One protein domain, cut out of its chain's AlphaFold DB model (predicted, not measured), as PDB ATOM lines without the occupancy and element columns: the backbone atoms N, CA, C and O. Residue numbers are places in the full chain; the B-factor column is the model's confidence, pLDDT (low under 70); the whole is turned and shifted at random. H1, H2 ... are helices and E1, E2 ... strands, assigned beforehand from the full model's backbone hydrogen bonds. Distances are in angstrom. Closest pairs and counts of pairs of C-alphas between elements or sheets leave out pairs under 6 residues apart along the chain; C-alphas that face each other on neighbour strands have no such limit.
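Overview. This is residues 203 to 318 of the 427 residues of an uncharacterized protein of Tremella mesenterica (UniProt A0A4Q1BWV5). What is the shape? A small three-stranded sheet has the long helix H1 over one face, and the long helix H5 runs beyond its E1 edge. Residues 264 to 274 loop between H1 and H5, and H6 folds back from the end of H5 toward H1. What makes it up? The 116 printed residues, mostly helix, have elements E1 H1 E2 E3 H2 H3 H4 H5 H6; the antiparallel sheet runs E1, E3, E2. It is compact, radius of gyration of the C-alphas 14.0 A, spanning 37 by 31 by 27 A.

Along the chain. What comes first? E1, residues 203 to 205, begins at C-alpha 203 (-21.556, -35.882, -50.074). H1, residues 213 to 230, is 26.1 A long; E2 is 237 to 242, E3 247 to 252. What follows? H2 is residues 255 to 263, H3 275 to 279, H4 282 to 285. H5, residues 287 to 304, is 25.8 A long; H6, 307 to 317, ends at C-alpha 317 (-3.563, -27.309, -44.517).

Arrangement. How does the sheet pair? N 204 and O 248 of E1 and E3 are 2.9 A apart; in the hairpin E2 and E3, N 241 and O 249 are 2.9 A apart. What is on it? H1, height over the sheet 9.7 A, makes two layers, helix on one face. E1, H1, E2 form a split strand-helix-strand unit, E3 between the strands, crossover right-handed. Which helices meet? Residues 223 to 227 of H1 touch H2, closest C-alphas Leu 223 and Leu 261, 6.9 A. H3 and H4 only just touch, only at the corner, with 3 pairs of C-alphas within 8 A. Every O i to N i+4 pair is within hydrogen-bond range in H1, H2, H3, H5 and H6; H4 is too short for one.

Size, cuts and confidence. How large is it? The farthest C-alphas, Ser 282 and Ala 308, are 38.9 A apart; the printed part has no cut. Which link is long? H2 to H3, 11 residues. Where is confidence low? 25 residues have pLDDT under 70, among them 305 to 318.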
ATOM      1  N   ALA A 203     -21.086 -37.254 -50.091       92.12
ATOM      2  CA  ALA A 203     -21.556 -35.882 -50.074       92.12
ATOM      3  C   ALA A 203     -21.090 -35.152 -48.817       92.12
ATOM      4  O   ALA A 203     -20.936 -35.741 -47.745       92.12
ATOM      5  N   VAL A 204     -20.907 -33.843 -48.943       91.88
ATOM      6  CA  VAL A 204     -20.626 -32.939 -47.832       91.88
ATOM      7  C   VAL A 204     -21.605 -31.770 -47.868       91.88
ATOM      8  O   VAL A 204     -21.856 -31.177 -48.912       91.88
ATOM      9  N   TYR A 205     -22.188 -31.448 -46.714       89.19
ATOM     10  CA  TYR A 205     -23.112 -30.323 -46.573       89.19
ATOM     11  C   TYR A 205     -22.363 -28.991 -46.430       89.19
ATOM     12  O   TYR A 205     -21.623 -28.778 -45.467       89.19
ATOM     13  N   VAL A 206     -22.543 -28.079 -47.369       85.38
ATOM     14  CA  VAL A 206     -21.716 -26.873 -47.523       85.38
ATOM     15  C   VAL A 206     -22.522 -25.578 -47.515       85.38
ATOM     16  O   VAL A 206     -21.929 -24.503 -47.546       85.38
ATOM     17  N   ALA A 207     -23.850 -25.658 -47.379       74.69
ATOM     18  CA  ALA A 207     -24.769 -24.513 -47.385       74.69
ATOM     19  C   ALA A 207     -24.427 -23.404 -46.366       74.69
ATOM     20  O   ALA A 207     -24.767 -22.243 -46.564       74.69
ATOM     21  N   GLU A 208     -23.769 -23.746 -45.255       66.25
ATOM     22  CA  GLU A 208     -23.357 -22.762 -44.242       66.25
ATOM     23  C   GLU A 208     -22.163 -21.917 -44.679       66.25
ATOM     24  O   GLU A 208     -21.953 -20.800 -44.206       66.25
ATOM     25  N   SER A 209     -21.365 -22.467 -45.582       62.00
ATOM     26  CA  SER A 209     -20.205 -21.804 -46.121       62.00
ATOM     27  C   SER A 209     -20.673 -21.025 -47.351       62.00
ATOM     28  O   SER A 209     -21.150 -21.595 -48.329       62.00
ATOM     29  N   ARG A 210     -20.521 -19.704 -47.360       66.88
ATOM     30  CA  ARG A 210     -20.656 -18.920 -48.602       66.88
ATOM     31  C   ARG A 210     -19.414 -19.082 -49.489       66.88
ATOM     32  O   ARG A 210     -18.965 -18.126 -50.113       66.88
ATOM     33  N   ILE A 211     -18.787 -20.255 -49.437       73.06
ATOM     34  CA  ILE A 211     -17.481 -20.515 -50.021       73.06
ATOM     35  C   ILE A 211     -17.697 -21.086 -51.432       73.06
ATOM     36  O   ILE A 211     -18.527 -21.981 -51.593       73.06
ATOM     37  N   PRO A 212     -16.974 -20.591 -52.453       80.25
ATOM     38  CA  PRO A 212     -17.091 -21.089 -53.821       80.25
ATOM     39  C   PRO A 212     -16.765 -22.583 -53.954       80.25
ATOM     40  O   PRO A 212     -15.888 -23.097 -53.261       80.25
ATOM     41  N   GLU A 213     -17.389 -23.256 -54.925       83.12
ATOM     42  CA  GLU A 213     -17.123 -24.668 -55.256       83.12
ATOM     43  C   GLU A 213     -15.631 -24.956 -55.507       83.12
ATOM     44  O   GLU A 213     -15.113 -25.994 -55.098       83.12
ATOM     45  N   SER A 214     -14.901 -24.010 -56.109       84.00
ATOM     46  CA  SER A 214     -13.461 -24.143 -56.370       84.00
ATOM     47  C   SER A 214     -12.643 -24.414 -55.105       84.00
ATOM     48  O   SER A 214     -11.664 -25.158 -55.151       84.00
ATOM     49  N   TYR A 215     -13.063 -23.870 -53.965       85.25
ATOM     50  CA  TYR A 215     -12.423 -24.115 -52.680       85.25
ATOM     51  C   TYR A 215     -12.638 -25.565 -52.223       85.25
ATOM     52  O   TYR A 215     -11.698 -26.241 -51.807       85.25
ATOM     53  N   TYR A 216     -13.858 -26.083 -52.375       85.00
ATOM     54  CA  TYR A 216     -14.192 -27.474 -52.067       85.00
ATOM     55  C   TYR A 216     -13.449 -28.466 -52.953       85.00
ATOM     56  O   TYR A 216     -12.967 -29.497 -52.476       85.00
ATOM     57  N   ALA A 217     -13.295 -28.134 -54.233       88.31
ATOM     58  CA  ALA A 217     -12.489 -28.917 -55.154       88.31
ATOM     59  C   ALA A 217     -11.007 -28.949 -54.738       88.31
ATOM     60  O   ALA A 217     -10.391 -30.013 -54.794       88.31
ATOM     61  N   GLN A 218     -10.440 -27.825 -54.285       88.75
ATOM     62  CA  GLN A 218      -9.060 -27.764 -53.785       88.75
ATOM     63  C   GLN A 218      -8.871 -28.578 -52.502       88.75
ATOM     64  O   GLN A 218      -7.908 -29.339 -52.392       88.75
ATOM     65  N   ASP A 219      -9.796 -28.457 -51.553       89.50
ATOM     66  CA  ASP A 219      -9.773 -29.204 -50.294       89.50
ATOM     67  C   ASP A 219      -9.872 -30.714 -50.519       89.50
ATOM     68  O   ASP A 219      -9.121 -31.492 -49.924       89.50
ATOM     69  N   LEU A 220     -10.748 -31.128 -51.434       92.94
ATOM     70  CA  LEU A 220     -10.850 -32.513 -51.867       92.94
ATOM     71  C   LEU A 220      -9.554 -32.999 -52.518       92.94
ATOM     72  O   LEU A 220      -9.074 -34.075 -52.179       92.94
ATOM     73  N   ASN A 221      -8.968 -32.211 -53.425       92.19
ATOM     74  CA  ASN A 221      -7.722 -32.586 -54.092       92.19
ATOM     75  C   ASN A 221      -6.591 -32.802 -53.077       92.19
ATOM     76  O   ASN A 221      -5.868 -33.784 -53.195       92.19
ATOM     77  N   LYS A 222      -6.484 -31.959 -52.041       90.56
ATOM     78  CA  LYS A 222      -5.505 -32.152 -50.959       90.56
ATOM     79  C   LYS A 222      -5.714 -33.475 -50.222       90.56
ATOM     80  O   LYS A 222      -4.744 -34.187 -49.981       90.56
ATOM     81  N   LEU A 223      -6.958 -33.824 -49.886       91.81
ATOM     82  CA  LEU A 223      -7.260 -35.106 -49.241       91.81
ATOM     83  C   LEU A 223      -6.926 -36.303 -50.140       91.81
ATOM     84  O   LEU A 223      -6.388 -37.295 -49.655       91.81
ATOM     85  N   VAL A 224      -7.213 -36.206 -51.441       93.88
ATOM     86  CA  VAL A 224      -6.871 -37.247 -52.421       93.88
ATOM     87  C   VAL A 224      -5.354 -37.387 -52.558       93.88
ATOM     88  O   VAL A 224      -4.849 -38.505 -52.553       93.88
ATOM     89  N   THR A 225      -4.603 -36.282 -52.602       92.75
ATOM     90  CA  THR A 225      -3.133 -36.319 -52.580       92.75
ATOM     91  C   THR A 225      -2.623 -36.988 -51.310       92.75
ATOM     92  O   THR A 225      -1.793 -37.882 -51.391       92.75
ATOM     93  N   MET A 226      -3.167 -36.639 -50.142       90.44
ATOM     94  CA  MET A 226      -2.785 -37.289 -48.888       90.44
ATOM     95  C   MET A 226      -3.073 -38.791 -48.887       90.44
ATOM     96  O   MET A 226      -2.262 -39.555 -48.376       90.44
ATOM     97  N   TYR A 227      -4.210 -39.217 -49.441       93.19
ATOM     98  CA  TYR A 227      -4.516 -40.634 -49.611       93.19
ATOM     99  C   TYR A 227      -3.472 -41.309 -50.505       93.19
ATOM    100  O   TYR A 227      -2.902 -42.324 -50.113       93.19
ATOM    101  N   ASN A 228      -3.178 -40.704 -51.656       94.06
ATOM    102  CA  ASN A 228      -2.216 -41.215 -52.626       94.06
ATOM    103  C   ASN A 228      -0.780 -41.237 -52.087       94.06
ATOM    104  O   ASN A 228      -0.005 -42.087 -52.504       94.06
ATOM    105  N   ASP A 229      -0.413 -40.356 -51.162       91.69
ATOM    106  CA  ASP A 229       0.905 -40.378 -50.520       91.69
ATOM    107  C   ASP A 229       1.046 -41.542 -49.527       91.69
ATOM    108  O   ASP A 229       2.149 -42.042 -49.318       91.69
ATOM    109  N   THR A 230      -0.050 -41.955 -48.881       88.12
ATOM    110  CA  THR A 230      -0.019 -42.944 -47.789       88.12
ATOM    111  C   THR A 230      -0.494 -44.340 -48.184       88.12
ATOM    112  O   THR A 230      -0.404 -45.242 -47.357       88.12
ATOM    113  N   HIS A 231      -1.030 -44.523 -49.391       87.06
ATOM    114  CA  HIS A 231      -1.548 -45.805 -49.870       87.06
ATOM    115  C   HIS A 231      -0.895 -46.193 -51.196       87.06
ATOM    116  O   HIS A 231      -0.603 -45.342 -52.042       87.06
ATOM    117  N   ASP A 232      -0.696 -47.495 -51.387       87.75
ATOM    118  CA  ASP A 232      -0.123 -48.041 -52.619       87.75
ATOM    119  C   ASP A 232      -1.101 -47.902 -53.791       87.75
ATOM    120  O   ASP A 232      -0.724 -47.445 -54.873       87.75
ATOM    121  N   GLU A 233      -2.382 -48.200 -53.554       84.69
ATOM    122  CA  GLU A 233      -3.449 -48.013 -54.535       84.69
ATOM    123  C   GLU A 233      -3.798 -46.527 -54.676       84.69
ATOM    124  O   GLU A 233      -4.276 -45.890 -53.733       84.69
ATOM    125  N   LYS A 234      -3.574 -45.966 -55.869       89.56
ATOM    126  CA  LYS A 234      -3.872 -44.560 -56.151       89.56
ATOM    127  C   LYS A 234      -5.344 -44.380 -56.504       89.56
ATOM    128  O   LYS A 234      -5.888 -45.091 -57.344       89.56
ATOM    129  N   GLY A 235      -5.970 -43.390 -55.884       90.38
ATOM    130  CA  GLY A 235      -7.348 -42.999 -56.133       90.38
ATOM    131  C   GLY A 235      -7.456 -41.641 -56.823       90.38
ATOM    132  O   GLY A 235      -6.567 -40.788 -56.738       90.38
ATOM    133  N   TRP A 236      -8.585 -41.425 -57.487       91.25
ATOM    134  CA  TRP A 236      -8.983 -40.142 -58.056       91.25
ATOM    135  C   TRP A 236     -10.474 -39.901 -57.816       91.25
ATOM    136  O   TRP A 236     -11.202 -40.780 -57.362       91.25
ATOM    137  N   VAL A 237     -10.939 -38.689 -58.105       89.12
ATOM    138  CA  VAL A 237     -12.365 -38.345 -58.067       89.12
ATOM    139  C   VAL A 237     -12.768 -37.914 -59.466       89.12
ATOM    140  O   VAL A 237     -12.199 -36.953 -59.985       89.12
ATOM    141  N   SER A 238     -13.714 -38.629 -60.074       76.75
ATOM    142  CA  SER A 238     -14.140 -38.400 -61.459       76.75
ATOM    143  C   SER A 238     -15.144 -37.255 -61.560       76.75
ATOM    144  O   SER A 238     -14.927 -36.300 -62.299       76.75
ATOM    145  N   ASN A 239     -16.221 -37.335 -60.783       80.62
ATOM    146  CA  ASN A 239     -17.333 -36.399 -60.824       80.62
ATOM    147  C   ASN A 239     -17.388 -35.593 -59.527       80.62
ATOM    148  O   ASN A 239     -17.262 -36.147 -58.433       80.62
ATOM    149  N   LYS A 240     -17.565 -34.281 -59.660       89.25
ATOM    150  CA  LYS A 240     -17.660 -33.313 -58.568       89.25
ATOM    151  C   LYS A 240     -18.765 -32.345 -58.948       89.25
ATOM    152  O   LYS A 240     -18.715 -31.795 -60.045       89.25
ATOM    153  N   ARG A 241     -19.767 -32.189 -58.092       86.06
ATOM    154  CA  ARG A 241     -20.916 -31.332 -58.391       86.06
ATOM    155  C   ARG A 241     -21.456 -30.663 -57.140       86.06
ATOM    156  O   ARG A 241     -21.717 -31.327 -56.134       86.06
ATOM    157  N   MET A 242     -21.667 -29.359 -57.232       85.62
ATOM    158  CA  MET A 242     -22.478 -28.605 -56.286       85.62
ATOM    159  C   MET A 242     -23.967 -28.765 -56.624       85.62
ATOM    160  O   MET A 242     -24.347 -28.719 -57.792       85.62
ATOM    161  N   ARG A 243     -24.814 -28.939 -55.610       80.56
ATOM    162  CA  ARG A 243     -26.271 -28.805 -55.720       80.56
ATOM    163  C   ARG A 243     -26.744 -27.501 -55.088       80.56
ATOM    164  O   ARG A 243     -26.160 -27.013 -54.118       80.56
ATOM    165  N   ASP A 244     -27.871 -27.009 -55.588       71.69
ATOM    166  CA  ASP A 244     -28.517 -25.771 -55.137       71.69
ATOM    167  C   ASP A 244     -29.012 -25.827 -53.681       71.69
ATOM    168  O   ASP A 244     -29.103 -24.804 -53.008       71.69
ATOM    169  N   ASP A 245     -29.268 -27.026 -53.154       72.94
ATOM    170  CA  ASP A 245     -29.630 -27.271 -51.749       72.94
ATOM    171  C   ASP A 245     -28.415 -27.239 -50.794       72.94
ATOM    172  O   ASP A 245     -28.532 -27.501 -49.591       72.94
ATOM    173  N   GLY A 246     -27.239 -26.877 -51.320       82.44
ATOM    174  CA  GLY A 246     -26.015 -26.662 -50.563       82.44
ATOM    175  C   GLY A 246     -25.300 -27.954 -50.182       82.44
ATOM    176  O   GLY A 246     -24.648 -28.009 -49.137       82.44
ATOM    177  N   TRP A 247     -25.404 -28.984 -51.019       88.81
ATOM    178  CA  TRP A 247     -24.580 -30.187 -50.945       88.81
ATOM    179  C   TRP A 247     -23.520 -30.197 -52.038       88.81
ATOM    180  O   TRP A 247     -23.777 -29.831 -53.178       88.81
ATOM    181  N   TYR A 248     -22.335 -30.685 -51.698       91.94
ATOM    182  CA  TYR A 248     -21.274 -30.960 -52.654       91.94
ATOM    183  C   TYR A 248     -21.069 -32.473 -52.730       91.94
ATOM    184  O   TYR A 248     -20.726 -33.109 -51.729       91.94
ATOM    185  N   LEU A 249     -21.357 -33.054 -53.894       92.38
ATOM    186  CA  LEU A 249     -21.309 -34.492 -54.147       92.38
ATOM    187  C   LEU A 249     -20.075 -34.819 -54.971       92.38
ATOM    188  O   LEU A 249     -19.731 -34.100 -55.912       92.38
ATOM    189  N   VAL A 250     -19.430 -35.928 -54.632       93.88
ATOM    190  CA  VAL A 250     -18.219 -36.377 -55.310       93.88
ATOM    191  C   VAL A 250     -18.220 -37.890 -55.476       93.88
ATOM    192  O   VAL A 250     -18.749 -38.613 -54.629       93.88
ATOM    193  N   ASP A 251     -17.588 -38.354 -56.554       88.25
ATOM    194  CA  ASP A 251     -17.474 -39.771 -56.908       88.25
ATOM    195  C   ASP A 251     -16.012 -40.237 -56.840       88.25
ATOM    196  O   ASP A 251     -15.252 -40.070 -57.802       88.25
ATOM    197  N   PRO A 252     -15.582 -40.795 -55.696       86.06
ATOM    198  CA  PRO A 252     -14.294 -41.461 -55.560       86.06
ATOM    199  C   PRO A 252     -14.197 -42.688 -56.469       86.06
ATOM    200  O   PRO A 252     -15.147 -43.465 -56.586       86.06
ATOM    201  N   SER A 253     -13.019 -42.899 -57.054       83.50
ATOM    202  CA  SER A 253     -12.727 -44.018 -57.953       83.50
ATOM    203  C   SER A 253     -12.743 -45.382 -57.267       83.50
ATOM    204  O   SER A 253     -12.946 -46.388 -57.941       83.50
ATOM    205  N   SER A 254     -12.531 -45.429 -55.946       78.44
ATOM    206  CA  SER A 254     -12.517 -46.672 -55.174       78.44
ATOM    207  C   SER A 254     -13.230 -46.544 -53.819       78.44
ATOM    208  O   SER A 254     -13.320 -45.444 -53.252       78.44
ATOM    209  N   PRO A 255     -13.721 -47.664 -53.254       79.00
ATOM    210  CA  PRO A 255     -14.347 -47.683 -51.929       79.00
ATOM    211  C   PRO A 255     -13.371 -47.315 -50.813       79.00
ATOM    212  O   PRO A 255     -13.761 -46.650 -49.853       79.00
ATOM    213  N   LEU A 256     -12.099 -47.699 -50.961       82.44
ATOM    214  CA  LEU A 256     -11.034 -47.365 -50.015       82.44
ATOM    215  C   LEU A 256     -10.818 -45.852 -49.943       82.44
ATOM    216  O   LEU A 256     -10.792 -45.286 -48.847       82.44
ATOM    217  N   LEU A 257     -10.769 -45.174 -51.098       88.62
ATOM    218  CA  LEU A 257     -10.697 -43.716 -51.134       88.62
ATOM    219  C   LEU A 257     -11.955 -43.088 -50.515       88.62
ATOM    220  O   LEU A 257     -11.842 -42.183 -49.692       88.62
ATOM    221  N   ALA A 258     -13.154 -43.575 -50.856       83.12
ATOM    222  CA  ALA A 258     -14.403 -43.053 -50.293       83.12
ATOM    223  C   ALA A 258     -14.438 -43.155 -48.757       83.12
ATOM    224  O   ALA A 258     -14.767 -42.186 -48.065       83.12
ATOM    225  N   GLN A 259     -14.036 -44.308 -48.216       86.69
ATOM    226  CA  GLN A 259     -13.941 -44.540 -46.780       86.69
ATOM    227  C   GLN A 259     -12.911 -43.610 -46.126       86.69
ATOM    228  O   GLN A 259     -13.218 -42.999 -45.099       86.69
ATOM    229  N   TYR A 260     -11.729 -43.451 -46.729       89.31
ATOM    230  CA  TYR A 260     -10.698 -42.537 -46.236       89.31
ATOM    231  C   TYR A 260     -11.207 -41.090 -46.156       89.31
ATOM    232  O   TYR A 260     -11.056 -40.430 -45.124       89.31
ATOM    233  N   LEU A 261     -11.874 -40.611 -47.211       91.62
ATOM    234  CA  LEU A 261     -12.443 -39.262 -47.274       91.62
ATOM    235  C   LEU A 261     -13.554 -39.036 -46.232       91.62
ATOM    236  O   LEU A 261     -13.695 -37.930 -45.719       91.62
ATOM    237  N   CYS A 262     -14.321 -40.070 -45.872       90.69
ATOM    238  CA  CYS A 262     -15.376 -39.974 -44.852       90.69
ATOM    239  C   CYS A 262     -14.853 -39.932 -43.406       90.69
ATOM    240  O   CYS A 262     -15.581 -39.510 -42.497       90.69
ATOM    241  N   GLN A 263     -13.628 -40.414 -43.179       87.69
ATOM    242  CA  GLN A 263     -13.017 -40.536 -41.852       87.69
ATOM    243  C   GLN A 263     -12.192 -39.315 -41.445       87.69
ATOM    244  O   GLN A 263     -11.933 -39.127 -40.254       87.69
ATOM    245  N   ARG A 264     -11.772 -38.488 -42.406       88.44
ATOM    246  CA  ARG A 264     -10.920 -37.324 -42.153       88.44
ATOM    247  C   ARG A 264     -11.682 -36.018 -42.369       88.44
ATOM    248  O   ARG A 264     -12.496 -35.942 -43.288       88.44
ATOM    249  N   PRO A 265     -11.410 -34.981 -41.558       89.00
ATOM    250  CA  PRO A 265     -11.875 -33.649 -41.879       89.00
ATOM    251  C   PRO A 265     -11.183 -33.180 -43.158       89.00
ATOM    252  O   PRO A 265      -9.983 -33.391 -43.346       89.00
ATOM    253  N   SER A 266     -11.924 -32.491 -44.018       85.88
ATOM    254  CA  SER A 266     -11.327 -31.618 -45.020       85.88
ATOM    255  C   SER A 266     -10.478 -30.540 -44.340       85.88
ATOM    256  O   SER A 266     -10.657 -30.267 -43.149       85.88
ATOM    257  N   PRO A 267      -9.562 -29.884 -45.068       80.81
ATOM    258  CA  PRO A 267      -8.828 -28.732 -44.547       80.81
ATOM    259  C   PRO A 267      -9.738 -27.647 -43.942       80.81
ATOM    260  O   PRO A 267      -9.377 -27.030 -42.944       80.81
ATOM    261  N   SER A 268     -10.944 -27.461 -44.482       77.38
ATOM    262  CA  SER A 268     -11.981 -26.586 -43.921       77.38
ATOM    263  C   SER A 268     -12.735 -27.124 -42.697       77.38
ATOM    264  O   SER A 268     -13.642 -26.457 -42.202       77.38
ATOM    265  N   GLY A 269     -12.424 -28.330 -42.222       81.25
ATOM    266  CA  GLY A 269     -13.083 -28.966 -41.078       81.25
ATOM    267  C   GLY A 269     -14.432 -29.623 -41.391       81.25
ATOM    268  O   GLY A 269     -15.186 -29.942 -40.471       81.25
ATOM    269  N   HIS A 270     -14.774 -29.828 -42.666       86.94
ATOM    270  CA  HIS A 270     -15.995 -30.536 -43.048       86.94
ATOM    271  C   HIS A 270     -15.754 -32.039 -43.186       86.94
ATOM    272  O   HIS A 270     -14.648 -32.488 -43.459       86.94
ATOM    273  N   TYR A 271     -16.816 -32.825 -43.030       90.19
ATOM    274  CA  TYR A 271     -16.770 -34.275 -43.189       90.19
ATOM    275  C   TYR A 271     -17.683 -34.710 -44.324       90.19
ATOM    276  O   TYR A 271     -18.827 -34.247 -44.407       90.19
ATOM    277  N   TYR A 272     -17.172 -35.623 -45.145       92.38
ATOM    278  CA  TYR A 272     -17.958 -36.345 -46.132       92.38
ATOM    279  C   TYR A 272     -18.734 -37.491 -45.473       92.38
ATOM    280  O   TYR A 272     -18.315 -38.050 -44.453       92.38
ATOM    281  N   ASP A 273     -19.864 -37.839 -46.078       87.69
ATOM    282  CA  ASP A 273     -20.691 -38.989 -45.731       87.69
ATOM    283  C   ASP A 273     -21.171 -39.702 -46.989       87.69
ATOM    284  O   ASP A 273     -21.438 -39.065 -48.005       87.69
ATOM    285  N   PHE A 274     -21.341 -41.019 -46.906       81.69
ATOM    286  CA  PHE A 274     -21.946 -41.787 -47.990       81.69
ATOM    287  C   PHE A 274     -23.365 -41.306 -48.277       81.69
ATOM    288  O   PHE A 274     -24.194 -41.193 -47.368       81.69
ATOM    289  N   VAL A 275     -23.660 -41.086 -49.560       76.06
ATOM    290  CA  VAL A 275     -24.994 -40.674 -50.010       76.06
ATOM    291  C   VAL A 275     -26.048 -41.715 -49.634       76.06
ATOM    292  O   VAL A 275     -27.124 -41.345 -49.177       76.06
ATOM    293  N   PHE A 276     -25.717 -43.007 -49.694       67.56
ATOM    294  CA  PHE A 276     -26.614 -44.084 -49.256       67.56
ATOM    295  C   PHE A 276     -27.023 -43.959 -47.783       67.56
ATOM    296  O   PHE A 276     -28.200 -44.096 -47.462       67.56
ATOM    297  N   HIS A 277     -26.086 -43.627 -46.887       68.19
ATOM    298  CA  HIS A 277     -26.400 -43.404 -45.469       68.19
ATOM    299  C   HIS A 277     -27.254 -42.156 -45.246       68.19
ATOM    300  O   HIS A 277     -27.991 -42.074 -44.266       68.19
ATOM    301  N   ARG A 278     -27.142 -41.157 -46.127       74.44
ATOM    302  CA  ARG A 278     -28.001 -39.976 -46.064       74.44
ATOM    303  C   ARG A 278     -29.407 -40.322 -46.552       74.44
ATOM    304  O   ARG A 278     -30.374 -40.155 -45.814       74.44
ATOM    305  N   ASN A 279     -29.517 -40.917 -47.730       65.62
ATOM    306  CA  ASN A 279     -30.799 -41.277 -48.329       65.62
ATOM    307  C   ASN A 279     -31.599 -42.303 -47.507       65.62
ATOM    308  O   ASN A 279     -32.813 -42.373 -47.661       65.62
ATOM    309  N   SER A 280     -30.963 -43.069 -46.613       58.69
ATOM    310  CA  SER A 280     -31.650 -44.066 -45.782       58.69
ATOM    311  C   SER A 280     -32.495 -43.484 -44.640       58.69
ATOM    312  O   SER A 280     -33.261 -44.230 -44.029       58.69
ATOM    313  N   SER A 281     -32.387 -42.186 -44.322       59.97
ATOM    314  CA  SER A 281     -33.180 -41.560 -43.255       59.97
ATOM    315  C   SER A 281     -33.464 -40.081 -43.506       59.97
ATOM    316  O   SER A 281     -32.548 -39.282 -43.681       59.97
ATOM    317  N   SER A 282     -34.725 -39.667 -43.368       58.12
ATOM    318  CA  SER A 282     -35.136 -38.254 -43.445       58.12
ATOM    319  C   SER A 282     -34.457 -37.364 -42.395       58.12
ATOM    320  O   SER A 282     -34.194 -36.186 -42.651       58.12
ATOM    321  N   LYS A 283     -34.127 -37.922 -41.219       65.31
ATOM    322  CA  LYS A 283     -33.418 -37.215 -40.138       65.31
ATOM    323  C   LYS A 283     -31.981 -36.866 -40.523       65.31
ATOM    324  O   LYS A 283     -31.432 -35.907 -39.987       65.31
ATOM    325  N   SER A 284     -31.383 -37.601 -41.458       68.75
ATOM    326  CA  SER A 284     -30.004 -37.384 -41.896       68.75
ATOM    327  C   SER A 284     -29.829 -36.066 -42.673       68.75
ATOM    328  O   SER A 284     -28.713 -35.559 -42.757       68.75
ATOM    329  N   PHE A 285     -30.918 -35.498 -43.200       73.81
ATOM    330  CA  PHE A 285     -30.933 -34.215 -43.907       73.81
ATOM    331  C   PHE A 285     -31.166 -33.025 -42.975       73.81
ATOM    332  O   PHE A 285     -31.038 -31.874 -43.386       73.81
ATOM    333  N   ASN A 286     -31.501 -33.274 -41.704       78.00
ATOM    334  CA  ASN A 286     -31.681 -32.206 -40.735       78.00
ATOM    335  C   ASN A 286     -30.323 -31.567 -40.410       78.00
ATOM    336  O   ASN A 286     -29.410 -32.233 -39.919       78.00
ATOM    337  N   ARG A 287     -30.219 -30.253 -40.624       81.44
ATOM    338  CA  ARG A 287     -29.012 -29.463 -40.356       81.44
ATOM    339  C   ARG A 287     -28.434 -29.699 -38.957       81.44
ATOM    340  O   ARG A 287     -27.235 -29.918 -38.834       81.44
ATOM    341  N   ASN A 288     -29.261 -29.709 -37.914       78.94
ATOM    342  CA  ASN A 288     -28.789 -29.905 -36.538       78.94
ATOM    343  C   ASN A 288     -28.178 -31.298 -36.350       78.94
ATOM    344  O   ASN A 288     -27.147 -31.438 -35.698       78.94
ATOM    345  N   VAL A 289     -28.773 -32.318 -36.974       80.81
ATOM    346  CA  VAL A 289     -28.260 -33.696 -36.954       80.81
ATOM    347  C   VAL A 289     -26.946 -33.795 -37.731       80.81
ATOM    348  O   VAL A 289     -25.999 -34.419 -37.256       80.81
ATOM    349  N   ILE A 290     -26.848 -33.138 -38.892       83.75
ATOM    350  CA  ILE A 290     -25.614 -33.070 -39.691       83.75
ATOM    351  C   ILE A 290     -24.482 -32.431 -38.879       83.75
ATOM    352  O   ILE A 290     -23.378 -32.975 -38.827       83.75
ATOM    353  N   MET A 291     -24.750 -31.302 -38.221       85.06
ATOM    354  CA  MET A 291     -23.749 -30.582 -37.431       85.06
ATOM    355  C   MET A 291     -23.342 -31.350 -36.169       85.06
ATOM    356  O   MET A 291     -22.153 -31.421 -35.860       85.06
ATOM    357  N   ALA A 292     -24.287 -32.008 -35.490       85.25
ATOM    358  CA  ALA A 292     -23.980 -32.889 -34.363       85.25
ATOM    359  C   ALA A 292     -23.112 -34.086 -34.792       85.25
ATOM    360  O   ALA A 292     -22.118 -34.399 -34.136       85.25
ATOM    361  N   ALA A 293     -23.427 -34.716 -35.929       85.06
ATOM    362  CA  ALA A 293     -22.630 -35.812 -36.477       85.06
ATOM    363  C   ALA A 293     -21.202 -35.365 -36.838       85.06
ATOM    364  O   ALA A 293     -20.245 -36.094 -36.581       85.06
ATOM    365  N   ARG A 294     -21.035 -34.151 -37.381       86.38
ATOM    366  CA  ARG A 294     -19.711 -33.555 -37.636       86.38
ATOM    367  C   ARG A 294     -18.912 -33.363 -36.358       86.38
ATOM    368  O   ARG A 294     -17.760 -33.778 -36.312       86.38
ATOM    369  N   ALA A 295     -19.524 -32.789 -35.324       86.69
ATOM    370  CA  ALA A 295     -18.870 -32.601 -34.032       86.69
ATOM    371  C   ALA A 295     -18.435 -33.942 -33.416       86.69
ATOM    372  O   ALA A 295     -17.326 -34.054 -32.898       86.69
ATOM    373  N   ALA A 296     -19.262 -34.986 -33.538       86.62
ATOM    374  CA  ALA A 296     -18.915 -36.331 -33.084       86.62
ATOM    375  C   ALA A 296     -17.739 -36.938 -33.875       86.62
ATOM    376  O   ALA A 296     -16.839 -37.536 -33.281       86.62
ATOM    377  N   LYS A 297     -17.707 -36.759 -35.204       88.88
ATOM    378  CA  LYS A 297     -16.576 -37.194 -36.041       88.88
ATOM    379  C   LYS A 297     -15.287 -36.445 -35.710       88.88
ATOM    380  O   LYS A 297     -14.239 -37.078 -35.643       88.88
ATOM    381  N   ASP A 298     -15.367 -35.141 -35.464       87.19
ATOM    382  CA  ASP A 298     -14.222 -34.318 -35.064       87.19
ATOM    383  C   ASP A 298     -13.673 -34.731 -33.697       87.19
ATOM    384  O   ASP A 298     -12.475 -34.971 -33.557       87.19
ATOM    385  N   ALA A 299     -14.545 -34.949 -32.711       85.62
ATOM    386  CA  ALA A 299     -14.143 -35.489 -31.415       85.62
ATOM    387  C   ALA A 299     -13.441 -36.852 -31.561       85.62
ATOM    388  O   ALA A 299     -12.367 -37.061 -30.991       85.62
ATOM    389  N   LYS A 300     -13.997 -37.754 -32.382       86.75
ATOM    390  CA  LYS A 300     -13.391 -39.062 -32.657       86.75
ATOM    391  C   LYS A 300     -12.023 -38.919 -33.326       86.75
ATOM    392  O   LYS A 300     -11.063 -39.509 -32.844       86.75
ATOM    393  N   TYR A 301     -11.921 -38.110 -34.379       84.19
ATOM    394  CA  TYR A 301     -10.681 -37.855 -35.117       84.19
ATOM    395  C   TYR A 301      -9.568 -37.303 -34.215       84.19
ATOM    396  O   TYR A 301      -8.439 -37.786 -34.253       84.19
ATOM    397  N   ARG A 302      -9.891 -36.340 -33.347       81.56
ATOM    398  CA  ARG A 302      -8.931 -35.769 -32.389       81.56
ATOM    399  C   ARG A 302      -8.492 -36.770 -31.325       81.56
ATOM    400  O   ARG A 302      -7.355 -36.710 -30.882       81.56
ATOM    401  N   SER A 303      -9.376 -37.683 -30.924       79.25
ATOM    402  CA  SER A 303      -9.046 -38.719 -29.939       79.25
ATOM    403  C   SER A 303      -8.145 -39.827 -30.497       79.25
ATOM    404  O   SER A 303      -7.394 -40.439 -29.744       79.25
ATOM    405  N   THR A 304      -8.196 -40.086 -31.808       73.19
ATOM    406  CA  THR A 304      -7.438 -41.168 -32.456       73.19
ATOM    407  C   THR A 304      -6.096 -40.733 -33.036       73.19
ATOM    408  O   THR A 304      -5.261 -41.587 -33.335       73.19
ATOM    409  N   ILE A 305      -5.859 -39.433 -33.206       67.25
ATOM    410  CA  ILE A 305      -4.634 -38.927 -33.822       67.25
ATOM    411  C   ILE A 305      -3.561 -38.615 -32.790       67.25
ATOM    412  O   ILE A 305      -3.775 -37.878 -31.830       67.25
ATOM    413  N   LYS A 306      -2.356 -39.144 -33.033       56.94
ATOM    414  CA  LYS A 306      -1.162 -38.765 -32.278       56.94
ATOM    415  C   LYS A 306      -0.850 -37.284 -32.553       56.94
ATOM    416  O   LYS A 306      -0.890 -36.875 -33.715       56.94
ATOM    417  N   PRO A 307      -0.456 -36.482 -31.545       53.97
ATOM    418  CA  PRO A 307      -0.219 -35.039 -31.697       53.97
ATOM    419  C   PRO A 307       0.715 -34.644 -32.859       53.97
ATOM    420  O   PRO A 307       0.569 -33.572 -33.443       53.97
ATOM    421  N   ALA A 308       1.657 -35.521 -33.228       53.75
ATOM    422  CA  ALA A 308       2.591 -35.311 -34.335       53.75
ATOM    423  C   ALA A 308       1.923 -35.327 -35.728       53.75
ATOM    424  O   ALA A 308       2.331 -34.574 -36.615       53.75
ATOM    425  N   ASP A 309       0.884 -36.141 -35.919       55.66
ATOM    426  CA  ASP A 309       0.171 -36.240 -37.195       55.66
ATOM    427  C   ASP A 309      -0.813 -35.073 -37.376       55.66
ATOM    428  O   ASP A 309      -0.972 -34.570 -38.489       55.66
ATOM    429  N   ASP A 310      -1.389 -34.563 -36.278       55.12
ATOM    430  CA  ASP A 310      -2.212 -33.342 -36.277       55.12
ATOM    431  C   ASP A 310      -1.372 -32.091 -36.598       55.12
ATOM    432  O   ASP A 310      -1.793 -31.223 -37.363       55.12
ATOM    433  N   ALA A 311      -0.133 -32.017 -36.094       56.72
ATOM    434  CA  ALA A 311       0.795 -30.937 -36.432       56.72
ATOM    435  C   ALA A 311       1.159 -30.937 -37.927       56.72
ATOM    436  O   ALA A 311       1.107 -29.886 -38.568       56.72
ATOM    437  N   ARG A 312       1.449 -32.108 -38.516       58.03
ATOM    438  CA  ARG A 312       1.698 -32.241 -39.966       58.03
ATOM    439  C   ARG A 312       0.464 -31.911 -40.798       58.03
ATOM    440  O   ARG A 312       0.596 -31.272 -41.841       58.03
ATOM    441  N   PHE A 313      -0.723 -32.316 -40.343       59.75
ATOM    442  CA  PHE A 313      -1.980 -31.962 -40.994       59.75
ATOM    443  C   PHE A 313      -2.179 -30.444 -41.001       59.75
ATOM    444  O   PHE A 313      -2.321 -29.865 -42.071       59.75
ATOM    445  N   LYS A 314      -2.072 -29.781 -39.842       59.53
ATOM    446  CA  LYS A 314      -2.178 -28.315 -39.707       59.53
ATOM    447  C   LYS A 314      -1.135 -27.557 -40.525       59.53
ATOM    448  O   LYS A 314      -1.448 -26.521 -41.097       59.53
ATOM    449  N   GLN A 315       0.092 -28.065 -40.609       57.16
ATOM    450  CA  GLN A 315       1.162 -27.431 -41.379       57.16
ATOM    451  C   GLN A 315       0.937 -27.558 -42.897       57.16
ATOM    452  O   GLN A 315       1.261 -26.638 -43.640       57.16
ATOM    453  N   ARG A 316       0.329 -28.663 -43.361       53.97
ATOM    454  CA  ARG A 316      -0.034 -28.886 -44.775       53.97
ATOM    455  C   ARG A 316      -1.358 -28.227 -45.187       53.97
ATOM    456  O   ARG A 316      -1.575 -27.998 -46.375       53.97
ATOM    457  N   THR A 317      -2.254 -27.931 -44.243       48.94
ATOM    458  CA  THR A 317      -3.563 -27.309 -44.517       48.94
ATOM    459  C   THR A 317      -3.569 -25.785 -44.427       48.94
ATOM    460  O   THR A 317      -4.542 -25.180 -44.877       48.94
ATOM    461  N   GLN A 318      -2.493 -25.148 -43.945       47.75
ATOM    462  CA  GLN A 318      -2.332 -23.694 -44.038       47.75
ATOM    463  C   GLN A 318      -2.321 -23.256 -45.510       47.75
ATOM    464  O   GLN A 318      -1.347 -23.427 -46.238       47.75
TER     465      GLN A 318